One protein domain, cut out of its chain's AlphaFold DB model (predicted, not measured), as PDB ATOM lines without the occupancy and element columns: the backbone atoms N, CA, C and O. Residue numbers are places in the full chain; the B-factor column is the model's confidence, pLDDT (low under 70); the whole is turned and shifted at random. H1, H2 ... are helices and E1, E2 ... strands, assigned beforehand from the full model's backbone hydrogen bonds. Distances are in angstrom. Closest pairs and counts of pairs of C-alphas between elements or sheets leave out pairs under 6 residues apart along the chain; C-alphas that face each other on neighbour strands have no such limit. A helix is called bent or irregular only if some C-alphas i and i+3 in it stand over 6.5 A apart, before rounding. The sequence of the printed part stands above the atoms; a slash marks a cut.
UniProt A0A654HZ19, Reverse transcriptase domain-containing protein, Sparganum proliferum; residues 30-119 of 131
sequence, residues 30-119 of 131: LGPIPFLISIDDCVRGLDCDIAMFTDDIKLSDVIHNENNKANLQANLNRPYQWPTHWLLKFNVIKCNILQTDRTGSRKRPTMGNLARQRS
ATOM      1  N   LEU A  30       0.451  57.245  43.005       58.56
ATOM      2  CA  LEU A  30       0.081  56.411  41.861       58.56
ATOM      3  C   LEU A  30       1.203  55.466  41.403       58.56
ATOM      4  O   LEU A  30       0.965  54.680  40.501       58.56
ATOM      5  N   GLY A  31       2.408  55.507  41.981       61.16
ATOM      6  CA  GLY A  31       3.506  54.573  41.658       61.16
ATOM      7  C   GLY A  31       3.161  53.086  41.799       61.16
ATOM      8  O   GLY A  31       3.516  52.312  40.909       61.16
ATOM      9  N   PRO A  32       2.424  52.681  42.847       65.38
ATOM     10  CA  PRO A  32       2.019  51.293  43.036       65.38
ATOM     11  C   PRO A  32       0.913  50.824  42.082       65.38
ATOM     12  O   PRO A  32       0.818  49.633  41.823       65.38
ATOM     13  N   ILE A  33       0.069  51.709  41.539       67.69
ATOM     14  CA  ILE A  33      -1.121  51.283  40.777       67.69
ATOM     15  C   ILE A  33      -0.751  50.612  39.437       67.69
ATOM     16  O   ILE A  33      -1.193  49.489  39.206       67.69
ATOM     17  N   PRO A  34       0.104  51.203  38.575       67.44
ATOM     18  CA  PRO A  34       0.593  50.541  37.364       67.44
ATOM     19  C   PRO A  34       1.383  49.265  37.661       67.44
ATOM     20  O   PRO A  34       1.408  48.355  36.842       67.44
ATOM     21  N   PHE A  35       2.032  49.199  38.824       69.94
ATOM     22  CA  PHE A  35       2.774  48.028  39.271       69.94
ATOM     23  C   PHE A  35       1.848  46.878  39.689       69.94
ATOM     24  O   PHE A  35       2.074  45.737  39.310       69.94
ATOM     25  N   LEU A  36       0.766  47.171  40.410       73.81
ATOM     26  CA  LEU A  36      -0.227  46.170  40.798       73.81
ATOM     27  C   LEU A  36      -0.988  45.626  39.583       73.81
ATOM     28  O   LEU A  36      -1.179  44.418  39.486       73.81
ATOM     29  N   ILE A  37      -1.369  46.493  38.639       75.81
ATOM     30  CA  ILE A  37      -2.045  46.077  37.396       75.81
ATOM     31  C   ILE A  37      -1.116  45.216  36.542       75.81
ATOM     32  O   ILE A  37      -1.538  44.195  36.005       75.81
ATOM     33  N   SER A  38       0.158  45.603  36.426       73.88
ATOM     34  CA  SER A  38       1.105  44.814  35.649       73.88
ATOM     35  C   SER A  38       1.283  43.429  36.262       73.88
ATOM     36  O   SER A  38       1.245  42.439  35.543       73.88
ATOM     37  N   ILE A  39       1.392  43.322  37.583       76.75
ATOM     38  CA  ILE A  39       1.496  42.024  38.247       76.75
ATOM     39  C   ILE A  39       0.227  41.182  38.064       76.75
ATOM     40  O   ILE A  39       0.358  39.998  37.758       76.75
ATOM     41  N   ASP A  40      -0.968  41.769  38.186       81.69
ATOM     42  CA  ASP A  40      -2.235  41.064  37.938       81.69
ATOM     43  C   ASP A  40      -2.254  40.439  36.536       81.69
ATOM     44  O   ASP A  40      -2.455  39.233  36.394       81.69
ATOM     45  N   ASP A  41      -1.895  41.210  35.505       81.06
ATOM     46  CA  ASP A  41      -1.792  40.710  34.130       81.06
ATOM     47  C   ASP A  41      -0.686  39.649  33.946       81.06
ATOM     48  O   ASP A  41      -0.789  38.807  33.053       81.06
ATOM     49  N   CYS A  42       0.375  39.666  34.761       82.12
ATOM     50  CA  CYS A  42       1.468  38.687  34.710       82.12
ATOM     51  C   CYS A  42       1.017  37.296  35.169       82.12
ATOM     52  O   CYS A  42       1.431  36.280  34.606       82.12
ATOM     53  N   VAL A  43       0.182  37.258  36.210       85.50
ATOM     54  CA  VAL A  43      -0.229  36.018  36.879       85.50
ATOM     55  C   VAL A  43      -1.598  35.516  36.425       85.50
ATOM     56  O   VAL A  43      -1.987  34.388  36.737       85.50
ATOM     57  N   ARG A  44      -2.337  36.326  35.659       85.25
ATOM     58  CA  ARG A  44      -3.671  35.973  35.178       85.25
ATOM     59  C   ARG A  44      -3.634  34.731  34.288       85.25
ATOM     60  O   ARG A  44      -2.934  34.679  33.280       85.25
ATOM     61  N   GLY A  45      -4.447  33.734  34.633       83.75
ATOM     62  CA  GLY A  45      -4.557  32.492  33.861       83.75
ATOM     63  C   GLY A  45      -3.403  31.506  34.073       83.75
ATOM     64  O   GLY A  45      -3.251  30.573  33.280       83.75
ATOM     65  N   LEU A  46      -2.583  31.696  35.110       88.94
ATOM     66  CA  LEU A  46      -1.688  30.651  35.595       88.94
ATOM     67  C   LEU A  46      -2.469  29.645  36.445       88.94
ATOM     68  O   LEU A  46      -3.318  30.018  37.249       88.94
ATOM     69  N   ASP A  47      -2.161  28.370  36.246       90.81
ATOM     70  CA  ASP A  47      -2.767  27.239  36.951       90.81
ATOM     71  C   ASP A  47      -1.744  26.622  37.916       90.81
ATOM     72  O   ASP A  47      -1.220  25.534  37.677       90.81
ATOM     73  N   CYS A  48      -1.335  27.396  38.926       90.12
ATOM     74  CA  CYS A  48      -0.405  26.982  39.979       90.12
ATOM     75  C   CYS A  48      -0.482  27.916  41.200       90.12
ATOM     76  O   CYS A  48      -1.079  28.991  41.133       90.12
ATOM     77  N   ASP A  49       0.157  27.526  42.307       91.56
ATOM     78  CA  ASP A  49       0.284  28.393  43.477       91.56
ATOM     79  C   ASP A  49       1.234  29.554  43.175       91.56
ATOM     80  O   ASP A  49       2.346  29.358  42.672       91.56
ATOM     81  N   ILE A  50       0.817  30.767  43.537       90.62
ATOM     82  CA  ILE A  50       1.569  31.998  43.295       90.62
ATOM     83  C   ILE A  50       1.806  32.722  44.619       90.62
ATOM     84  O   ILE A  50       0.883  32.934  45.404       90.62
ATOM     85  N   ALA A  51       3.044  33.153  44.848       88.25
ATOM     86  CA  ALA A  51       3.392  34.086  45.915       88.25
ATOM     87  C   ALA A  51       4.162  35.274  45.332       88.25
ATOM     88  O   ALA A  51       5.012  35.094  44.461       88.25
ATOM     89  N   MET A  52       3.873  36.482  45.814       85.50
ATOM     90  CA  MET A  52       4.440  37.721  45.276       85.50
ATOM     91  C   MET A  52       5.005  38.567  46.407       85.50
ATOM     92  O   MET A  52       4.368  38.718  47.451       85.50
ATOM     93  N   PHE A  53       6.188  39.130  46.191       79.69
ATOM     94  CA  PHE A  53       6.809  40.064  47.115       79.69
ATOM     95  C   PHE A  53       7.606  41.094  46.328       79.69
ATOM     96  O   PHE A  53       8.585  40.734  45.689       79.69
ATOM     97  N   THR A  54       7.172  42.357  46.369       79.62
ATOM     98  CA  THR A  54       7.768  43.433  45.565       79.62
ATOM     99  C   THR A  54       8.006  42.968  44.120       79.62
ATOM    100  O   THR A  54       7.055  42.614  43.429       79.62
ATOM    101  N   ASP A  55       9.250  42.965  43.665       76.88
ATOM    102  CA  ASP A  55       9.730  42.574  42.344       76.88
ATOM    103  C   ASP A  55       9.875  41.055  42.121       76.88
ATOM    104  O   ASP A  55      10.139  40.633  40.992       76.88
ATOM    105  N   ASP A  56       9.663  40.230  43.148       82.19
ATOM    106  CA  ASP A  56       9.754  38.774  43.080       82.19
ATOM    107  C   ASP A  56       8.376  38.109  42.935       82.19
ATOM    108  O   ASP A  56       7.443  38.340  43.710       82.19
ATOM    109  N   ILE A  57       8.271  37.196  41.966       85.12
ATOM    110  CA  ILE A  57       7.113  36.315  41.766       85.12
ATOM    111  C   ILE A  57       7.594  34.868  41.860       85.12
ATOM    112  O   ILE A  57       8.537  34.459  41.177       85.12
ATOM    113  N   LYS A  58       6.923  34.073  42.689       88.88
ATOM    114  CA  LYS A  58       7.176  32.645  42.869       88.88
ATOM    115  C   LYS A  58       5.982  31.847  42.367       88.88
ATOM    116  O   LYS A  58       4.871  32.057  42.840       88.88
ATOM    117  N   LEU A  59       6.246  30.899  41.469       90.69
ATOM    118  CA  LEU A  59       5.295  29.875  41.039       90.69
ATOM    119  C   LEU A  59       5.684  28.554  41.712       90.69
ATOM    120  O   LEU A  59       6.859  28.175  41.696       90.69
ATOM    121  N   SER A  60       4.718  27.851  42.288       91.38
ATOM    122  CA  SER A  60       4.924  26.543  42.910       91.38
ATOM    123  C   SER A  60       3.774  25.590  42.622       91.38
ATOM    124  O   SER A  60       2.650  26.011  42.383       91.38
ATOM    125  N   ASP A  61       4.075  24.298  42.636       91.31
ATOM    126  CA  ASP A  61       3.086  23.229  42.519       91.31
ATOM    127  C   ASP A  61       3.629  21.970  43.216       91.31
ATOM    128  O   ASP A  61       4.852  21.800  43.349       91.31
ATOM    129  N   VAL A  62       2.742  21.087  43.672       90.38
ATOM    130  CA  VAL A  62       3.122  19.795  44.246       90.38
ATOM    131  C   VAL A  62       3.333  18.794  43.115       90.38
ATOM    132  O   VAL A  62       2.419  18.404  42.392       90.38
ATOM    133  N   ILE A  63       4.574  18.338  42.973       87.44
ATOM    134  CA  ILE A  63       4.962  17.452  41.879       87.44
ATOM    135  C   ILE A  63       4.763  15.985  42.278       87.44
ATOM    136  O   ILE A  63       5.590  15.413  42.986       87.44
ATOM    137  N   HIS A  64       3.693  15.360  41.780       89.25
ATOM    138  CA  HIS A  64       3.445  13.921  41.944       89.25
ATOM    139  C   HIS A  64       3.839  13.101  40.714       89.25
ATOM    140  O   HIS A  64       4.199  11.932  40.835       89.25
ATOM    141  N   ASN A  65       3.775  13.703  39.528       89.19
ATOM    142  CA  ASN A  65       4.072  13.052  38.257       89.19
ATOM    143  C   ASN A  65       4.695  14.037  37.248       89.19
ATOM    144  O   ASN A  65       4.817  15.238  37.503       89.19
ATOM    145  N   GLU A  66       5.098  13.525  36.082       88.62
ATOM    146  CA  GLU A  66       5.665  14.345  35.002       88.62
ATOM    147  C   GLU A  66       4.661  15.359  34.429       88.62
ATOM    148  O   GLU A  66       5.067  16.422  33.966       88.62
ATOM    149  N   ASN A  67       3.354  15.088  34.519       90.38
ATOM    150  CA  ASN A  67       2.327  16.027  34.073       90.38
ATOM    151  C   ASN A  67       2.289  17.287  34.954       90.38
ATOM    152  O   ASN A  67       2.196  18.387  34.422       90.38
ATOM    153  N   ASN A  68       2.461  17.160  36.276       88.19
ATOM    154  CA  ASN A  68       2.593  18.319  37.168       88.19
ATOM    155  C   ASN A  68       3.830  19.158  36.814       88.19
ATOM    156  O   ASN A  68       3.755  20.383  36.754       88.19
ATOM    157  N   LYS A  69       4.968  18.512  36.505       87.88
ATOM    158  CA  LYS A  69       6.180  19.229  36.063       87.88
ATOM    159  C   LYS A  69       5.938  19.979  34.759       87.88
ATOM    160  O   LYS A  69       6.338  21.135  34.637       87.88
ATOM    161  N   ALA A  70       5.287  19.329  33.794       89.50
ATOM    162  CA  ALA A  70       4.945  19.938  32.517       89.50
ATOM    163  C   ALA A  70       3.978  21.119  32.692       89.50
ATOM    164  O   ALA A  70       4.192  22.159  32.070       89.50
ATOM    165  N   ASN A  71       2.979  20.999  33.575       90.56
ATOM    166  CA  ASN A  71       2.043  22.082  33.884       90.56
ATOM    167  C   ASN A  71       2.763  23.283  34.507       90.56
ATOM    168  O   ASN A  71       2.655  24.402  34.010       90.56
ATOM    169  N   LEU A  72       3.594  23.052  35.531       89.38
ATOM    170  CA  LEU A  72       4.381  24.113  36.159       89.38
ATOM    171  C   LEU A  72       5.340  24.779  35.159       89.38
ATOM    172  O   LEU A  72       5.470  26.002  35.143       89.38
ATOM    173  N   GLN A  73       5.970  24.005  34.271       87.75
ATOM    174  CA  GLN A  73       6.827  24.551  33.221       87.75
ATOM    175  C   GLN A  73       6.036  25.356  32.178       87.75
ATOM    176  O   GLN A  73       6.530  26.378  31.699       87.75
ATOM    177  N   ALA A  74       4.820  24.933  31.829       89.31
ATOM    178  CA  ALA A  74       3.931  25.690  30.953       89.31
ATOM    179  C   ALA A  74       3.522  27.020  31.601       89.31
ATOM    180  O   ALA A  74       3.622  28.061  30.951       89.31
ATOM    181  N   ASN A  75       3.166  27.009  32.888       88.62
ATOM    182  CA  ASN A  75       2.886  28.216  33.663       88.62
ATOM    183  C   ASN A  75       4.111  29.140  33.764       88.62
ATOM    184  O   ASN A  75       3.962  30.341  33.604       88.62
ATOM    185  N   LEU A  76       5.332  28.614  33.909       85.56
ATOM    186  CA  LEU A  76       6.564  29.422  33.862       85.56
ATOM    187  C   LEU A  76       6.830  30.055  32.486       85.56
ATOM    188  O   LEU A  76       7.447  31.115  32.397       85.56
ATOM    189  N   ASN A  77       6.388  29.411  31.404       84.69
ATOM    190  CA  ASN A  77       6.603  29.898  30.041       84.69
ATOM    191  C   ASN A  77       5.568  30.950  29.608       84.69
ATOM    192  O   ASN A  77       5.860  31.744  28.714       84.69
ATOM    193  N   ARG A  78       4.373  30.976  30.217       82.50
ATOM    194  CA  ARG A  78       3.280  31.900  29.852       82.50
ATOM    195  C   ARG A  78       3.623  33.383  30.088       82.50
ATOM    196  O   ARG A  78       3.443  34.162  29.152       82.50
ATOM    197  N   PRO A  79       4.207  33.793  31.233       75.44
ATOM    198  CA  PRO A  79       4.581  35.184  31.483       75.44
ATOM    199  C   PRO A  79       5.698  35.703  30.577       75.44
ATOM    200  O   PRO A  79       6.056  36.869  30.660       75.44
ATOM    201  N   TYR A  80       6.290  34.886  29.699       69.31
ATOM    202  CA  TYR A  80       7.454  35.294  28.914       69.31
ATOM    203  C   TYR A  80       7.190  36.487  27.975       69.31
ATOM    204  O   TYR A  80       8.124  37.216  27.645       69.31
ATOM    205  N   GLN A  81       5.936  36.711  27.564       67.00
ATOM    206  CA  GLN A  81       5.542  37.842  26.708       67.00
ATOM    207  C   GLN A  81       5.158  39.105  27.497       67.00
ATOM    208  O   GLN A  81       5.197  40.209  26.955       67.00
ATOM    209  N   TRP A  82       4.853  38.970  28.789       74.12
ATOM    210  CA  TRP A  82       4.502  40.078  29.679       74.12
ATOM    211  C   TRP A  82       5.567  41.201  29.753       74.12
ATOM    212  O   TRP A  82       5.198  42.370  29.616       74.12
ATOM    213  N   PRO A  83       6.885  40.902  29.849       70.06
ATOM    214  CA  PRO A  83       7.975  41.883  29.787       70.06
ATOM    215  C   PRO A  83       7.884  42.867  28.629       70.06
ATOM    216  O   PRO A  83       8.185  44.050  28.768       70.06
ATOM    217  N   THR A  84       7.490  42.358  27.462       69.69
ATOM    218  CA  THR A  84       7.433  43.129  26.225       69.69
ATOM    219  C   THR A  84       6.291  44.138  26.267       69.69
ATOM    220  O   THR A  84       6.460  45.253  25.783       69.69
ATOM    221  N   HIS A  85       5.168  43.784  26.895       68.50
ATOM    222  CA  HIS A  85       4.014  44.670  27.050       68.50
ATOM    223  C   HIS A  85       4.243  45.778  28.083       68.50
ATOM    224  O   HIS A  85       3.795  46.903  27.876       68.50
ATOM    225  N   TRP A  86       4.977  45.486  29.159       71.38
ATOM    226  CA  TRP A  86       5.186  46.425  30.270       71.38
ATOM    227  C   TRP A  86       6.551  47.126  30.259       71.38
ATOM    228  O   TRP A  86       6.842  47.917  31.153       71.38
ATOM    229  N   LEU A  87       7.393  46.853  29.251       68.81
ATOM    230  CA  LEU A  87       8.776  47.345  29.136       68.81
ATOM    231  C   LEU A  87       9.659  47.000  30.358       68.81
ATOM    232  O   LEU A  87      10.688  47.636  30.595       68.81
ATOM    233  N   LEU A  88       9.280  45.968  31.117       71.62
ATOM    234  CA  LEU A  88      10.009  45.449  32.275       71.62
ATOM    235  C   LEU A  88      10.850  44.253  31.839       71.62
ATOM    236  O   LEU A  88      10.344  43.351  31.188       71.62
ATOM    237  N   LYS A  89      12.139  44.208  32.179       68.19
ATOM    238  CA  LYS A  89      13.016  43.090  31.789       68.19
ATOM    239  C   LYS A  89      13.047  42.021  32.881       68.19
ATOM    240  O   LYS A  89      13.510  42.303  33.983       68.19
ATOM    241  N   PHE A  90      12.666  40.779  32.558       70.88
ATOM    242  CA  PHE A  90      12.941  39.646  33.449       70.88
ATOM    243  C   PHE A  90      14.446  39.435  33.592       70.88
ATOM    244  O   PHE A  90      15.165  39.256  32.604       70.88
ATOM    245  N   ASN A  91      14.917  39.364  34.833       77.31
ATOM    246  CA  ASN A  91      16.276  38.940  35.117       77.31
ATOM    247  C   ASN A  91      16.353  37.409  35.194       77.31
ATOM    248  O   ASN A  91      16.470  36.826  36.267       77.31
ATOM    249  N   VAL A  92      16.312  36.754  34.030       76.50
ATOM    250  CA  VAL A  92      16.330  35.282  33.912       76.50
ATOM    251  C   VAL A  92      17.563  34.652  34.575       76.50
ATOM    252  O   VAL A  92      17.506  33.505  35.007       76.50
ATOM    253  N   ILE A  93      18.672  35.394  34.685       79.12
ATOM    254  CA  ILE A  93      19.901  34.932  35.350       79.12
ATOM    255  C   ILE A  93      19.672  34.744  36.854       79.12
ATOM    256  O   ILE A  93      20.250  33.836  37.445       79.12
ATOM    257  N   LYS A  94      18.814  35.571  37.465       80.19
ATOM    258  CA  LYS A  94      18.434  35.459  38.878       80.19
ATOM    259  C   LYS A  94      17.292  34.461  39.121       80.19
ATOM    260  O   LYS A  94      17.061  34.091  40.268       80.19
ATOM    261  N   CYS A  95      16.591  34.009  38.078       82.19
ATOM    262  CA  CYS A  95      15.496  33.048  38.212       82.19
ATOM    263  C   CYS A  95      16.017  31.629  38.487       82.19
ATOM    264  O   CYS A  95      16.686  31.014  37.646       82.19
ATOM    265  N   ASN A  96      15.620  31.084  39.635       84.25
ATOM    266  CA  ASN A  96      16.007  29.757  40.094       84.25
ATOM    267  C   ASN A  96      14.792  28.839  40.242       84.25
ATOM    268  O   ASN A  96      13.709  29.262  40.638       84.25
ATOM    269  N   ILE A  97      15.004  27.561  39.959       84.44
ATOM    270  CA  ILE A  97      14.076  26.467  40.222       84.44
ATOM    271  C   ILE A  97      14.541  25.784  41.502       84.44
ATOM    272  O   ILE A  97      15.713  25.420  41.624       84.44
ATOM    273  N   LEU A  98      13.614  25.607  42.438       86.44
ATOM    274  CA  LEU A  98      13.841  24.922  43.701       86.44
ATOM    275  C   LEU A  98      12.970  23.669  43.754       86.44
ATOM    276  O   LEU A  98      11.748  23.771  43.678       86.44
ATOM    277  N   GLN A  99      13.589  22.502  43.922       83.62
ATOM    278  CA  GLN A  99      12.877  21.251  44.178       83.62
ATOM    279  C   GLN A  99      13.135  20.799  45.618       83.62
ATOM    280  O   GLN A  99      14.288  20.650  46.035       83.62
ATOM    281  N   THR A 100      12.056  20.589  46.372       79.31
ATOM    282  CA  THR A 100      12.087  20.143  47.771       79.31
ATOM    283  C   THR A 100      11.320  18.837  47.925       79.31
ATOM    284  O   THR A 100      10.140  18.781  47.583       79.31
ATOM    285  N   ASP A 101      11.959  17.819  48.496       79.12
ATOM    286  CA  ASP A 101      11.320  16.535  48.787       79.12
ATOM    287  C   ASP A 101      10.796  16.525  50.233       79.12
ATOM    288  O   ASP A 101      11.477  16.974  51.154       79.12
ATOM    289  N   ARG A 102       9.591  15.983  50.460       68.94
ATOM    290  CA  ARG A 102       8.967  15.902  51.800       68.94
ATOM    291  C   ARG A 102       9.512  14.753  52.663       68.94
ATOM    292  O   ARG A 102       9.071  14.560  53.793       68.94
ATOM    293  N   THR A 103      10.450  13.955  52.155       59.66
ATOM    294  CA  THR A 103      11.026  12.848  52.924       59.66
ATOM    295  C   THR A 103      11.738  13.402  54.156       59.66
ATOM    296  O   THR A 103      12.614  14.245  54.012       59.66
ATOM    297  N   GLY A 104      11.424  12.900  55.354       55.94
ATOM    298  CA  GLY A 104      12.038  13.319  56.629       55.94
ATOM    299  C   GLY A 104      13.562  13.126  56.735       55.94
ATOM    300  O   GLY A 104      14.145  13.365  57.788       55.94
ATOM    301  N   SER A 105      14.228  12.716  55.655       58.97
ATOM    302  CA  SER A 105      15.672  12.835  55.500       58.97
ATOM    303  C   SER A 105      15.996  14.252  55.028       58.97
ATOM    304  O   SER A 105      15.560  14.681  53.965       58.97
ATOM    305  N   ARG A 106      16.777  14.980  55.830       55.22
ATOM    306  CA  ARG A 106      17.255  16.352  55.590       55.22
ATOM    307  C   ARG A 106      18.141  16.423  54.333       55.22
ATOM    308  O   ARG A 106      19.353  16.594  54.429       55.22
ATOM    309  N   LYS A 107      17.564  16.244  53.145       58.00
ATOM    310  CA  LYS A 107      18.240  16.435  51.860       58.00
ATOM    311  C   LYS A 107      18.186  17.913  51.501       58.00
ATOM    312  O   LYS A 107      17.182  18.586  51.727       58.00
ATOM    313  N   ARG A 108      19.302  18.439  50.994       61.91
ATOM    314  CA  ARG A 108      19.365  19.836  50.558       61.91
ATOM    315  C   ARG A 108      18.439  20.017  49.350       61.91
ATOM    316  O   ARG A 108      18.442  19.140  48.484       61.91
ATOM    317  N   PRO A 109      17.686  21.126  49.273       65.25
ATOM    318  CA  PRO A 109      16.916  21.448  48.083       65.25
ATOM    319  C   PRO A 109      17.815  21.439  46.848       65.25
ATOM    320  O   PRO A 109      18.933  21.962  46.888       65.25
ATOM    321  N   THR A 110      17.332  20.862  45.753       76.38
ATOM    322  CA  THR A 110      18.054  20.943  44.480       76.38
ATOM    323  C   THR A 110      17.745  22.294  43.851       76.38
ATOM    324  O   THR A 110      16.575  22.640  43.681       76.38
ATOM    325  N   MET A 111      18.788  23.058  43.525       73.81
ATOM    326  CA  MET A 111      18.669  24.369  42.889       73.81
ATOM    327  C   MET A 111      19.170  24.294  41.446       73.81
ATOM    328  O   MET A 111      20.257  23.777  41.186       73.81
ATOM    329  N   GLY A 112      18.382  24.805  40.503       73.81
ATOM    330  CA  GLY A 112      18.753  24.881  39.092       73.81
ATOM    331  C   GLY A 112      18.437  26.246  38.490       73.81
ATOM    332  O   GLY A 112      17.407  26.831  38.799       73.81
ATOM    333  N   ASN A 113      19.293  26.742  37.596       73.38
ATOM    334  CA  ASN A 113      19.057  28.019  36.914       73.38
ATOM    335  C   ASN A 113      18.060  27.843  35.764       73.38
ATOM    336  O   ASN A 113      18.244  26.964  34.912       73.38
ATOM    337  N   LEU A 114      17.073  28.738  35.668       65.88
ATOM    338  CA  LEU A 114      16.063  28.717  34.603       65.88
ATOM    339  C   LEU A 114      16.694  28.854  33.204       65.88
ATOM    340  O   LEU A 114      16.298  28.169  32.259       65.88
ATOM    341  N   ALA A 115      17.758  29.655  33.078       61.34
ATOM    342  CA  ALA A 115      18.512  29.814  31.831       61.34
ATOM    343  C   ALA A 115      19.092  28.490  31.287       61.34
ATOM    344  O   ALA A 115      19.227  28.322  30.076       61.34
ATOM    345  N   ARG A 116      19.406  27.527  32.168       53.50
ATOM    346  CA  ARG A 116      20.053  26.249  31.822       53.50
ATOM    347  C   ARG A 116      19.063  25.171  31.365       53.50
ATOM    348  O   ARG A 116      19.477  24.194  30.755       53.50
ATOM    349  N   GLN A 117      17.767  25.342  31.631       54.03
ATOM    350  CA  GLN A 117      16.706  24.458  31.128       54.03
ATOM    351  C   GLN A 117      16.368  24.752  29.654       54.03
ATOM    352  O   GLN A 117      16.002  23.844  28.911       54.03
ATOM    353  N   ARG A 118      16.576  25.997  29.188       50.41
ATOM    354  CA  ARG A 118      16.313  26.399  27.791       50.41
ATOM    355  C   ARG A 118      17.243  25.740  26.772       50.41
ATOM    356  O   ARG A 118      16.816  25.501  25.650       50.41
ATOM    357  N   SER A 119      18.476  25.388  27.144       42.25
ATOM    358  CA  SER A 119      19.411  24.709  26.229       42.25
ATOM    359  C   SER A 119      19.024  23.260  25.901       42.25
ATOM    360  O   SER A 119      19.701  22.622  25.099       42.25
TER     361      SER A 119
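Overview. This is residues 30 to 119 of the 131 residues of the protein "Reverse transcriptase domain-containing protein" of Sparganum proliferum (UniProt A0A654HZ19). A hairpin of strands, E1 and E2, packs through E2 on the long helix H2, which runs lengthwise through the domain. H1 packs with its residues 38 to 43 on residues 79 to 86 of H2, while a second hairpin, E3 and E4, lies near E2 and sticks out with residues 102 to 107 of its loop. The printed part has 90 residues, in the order H1, E1, E2, H2, E3, E4, H3, with two antiparallel two-stranded sheets, E1 - E2 and E3 - E4; the class is mixed, helices and strands. It is only just loose, close to compact, with a radius of gyration of the C-alphas of 14.7 A, and elongated, spanning 48 by 28 by 23 A.

Along the chain. E1 is residues 49 to 53, 13.9 A long, from C-alpha 49 at (0.284, 28.393, 43.477), and E2 is residues 56 to 60, 13.2 A. H2, residues 66 to 86, is 32.4 A long and irregular: C-alphas 78 and 81 are 7.1 A apart. H1 is residues 32 to 43, 16.6 A. E3 is residues 96 to 99, E4 110 to 113, and H3 114 to 119, ending at C-alpha 119 (19.411, 24.709, 26.229).

Arrangement. In the hairpin E1 and E2, N 51 and O 58 are 2.9 A apart. The closest C-alphas of E2 and H2, Ser 60 and Leu 72, are 7.2 A apart. H1 and H2 touch, closest at the C-alphas of Cys 42 and Pro 79, 5.7 A; they run opposite ways at 37 degrees, only just a steep tilt. E2 and E3 are near each other, with 6 pairs of C-alphas within 10 A. In the hairpin E3 and E4, N 97 and O 112 are 2.8 A apart. H3 and H2 are apart. Every O i to N i+4 pair is within hydrogen-bond range in H1, against 10 of 17 in H2 and 0 of 2 in H3, where 1 of 3 O i to N i+3 pairs is.

Size, cuts and confidence. The C-alphas farthest apart, of Leu 30 and Ser 105, are 48.2 A apart. The printed part has no cut and no long link. The mean pLDDT of the printed part is 77.0; residues under 70 include 30 to 35, 102 to 109 and 114 to 119.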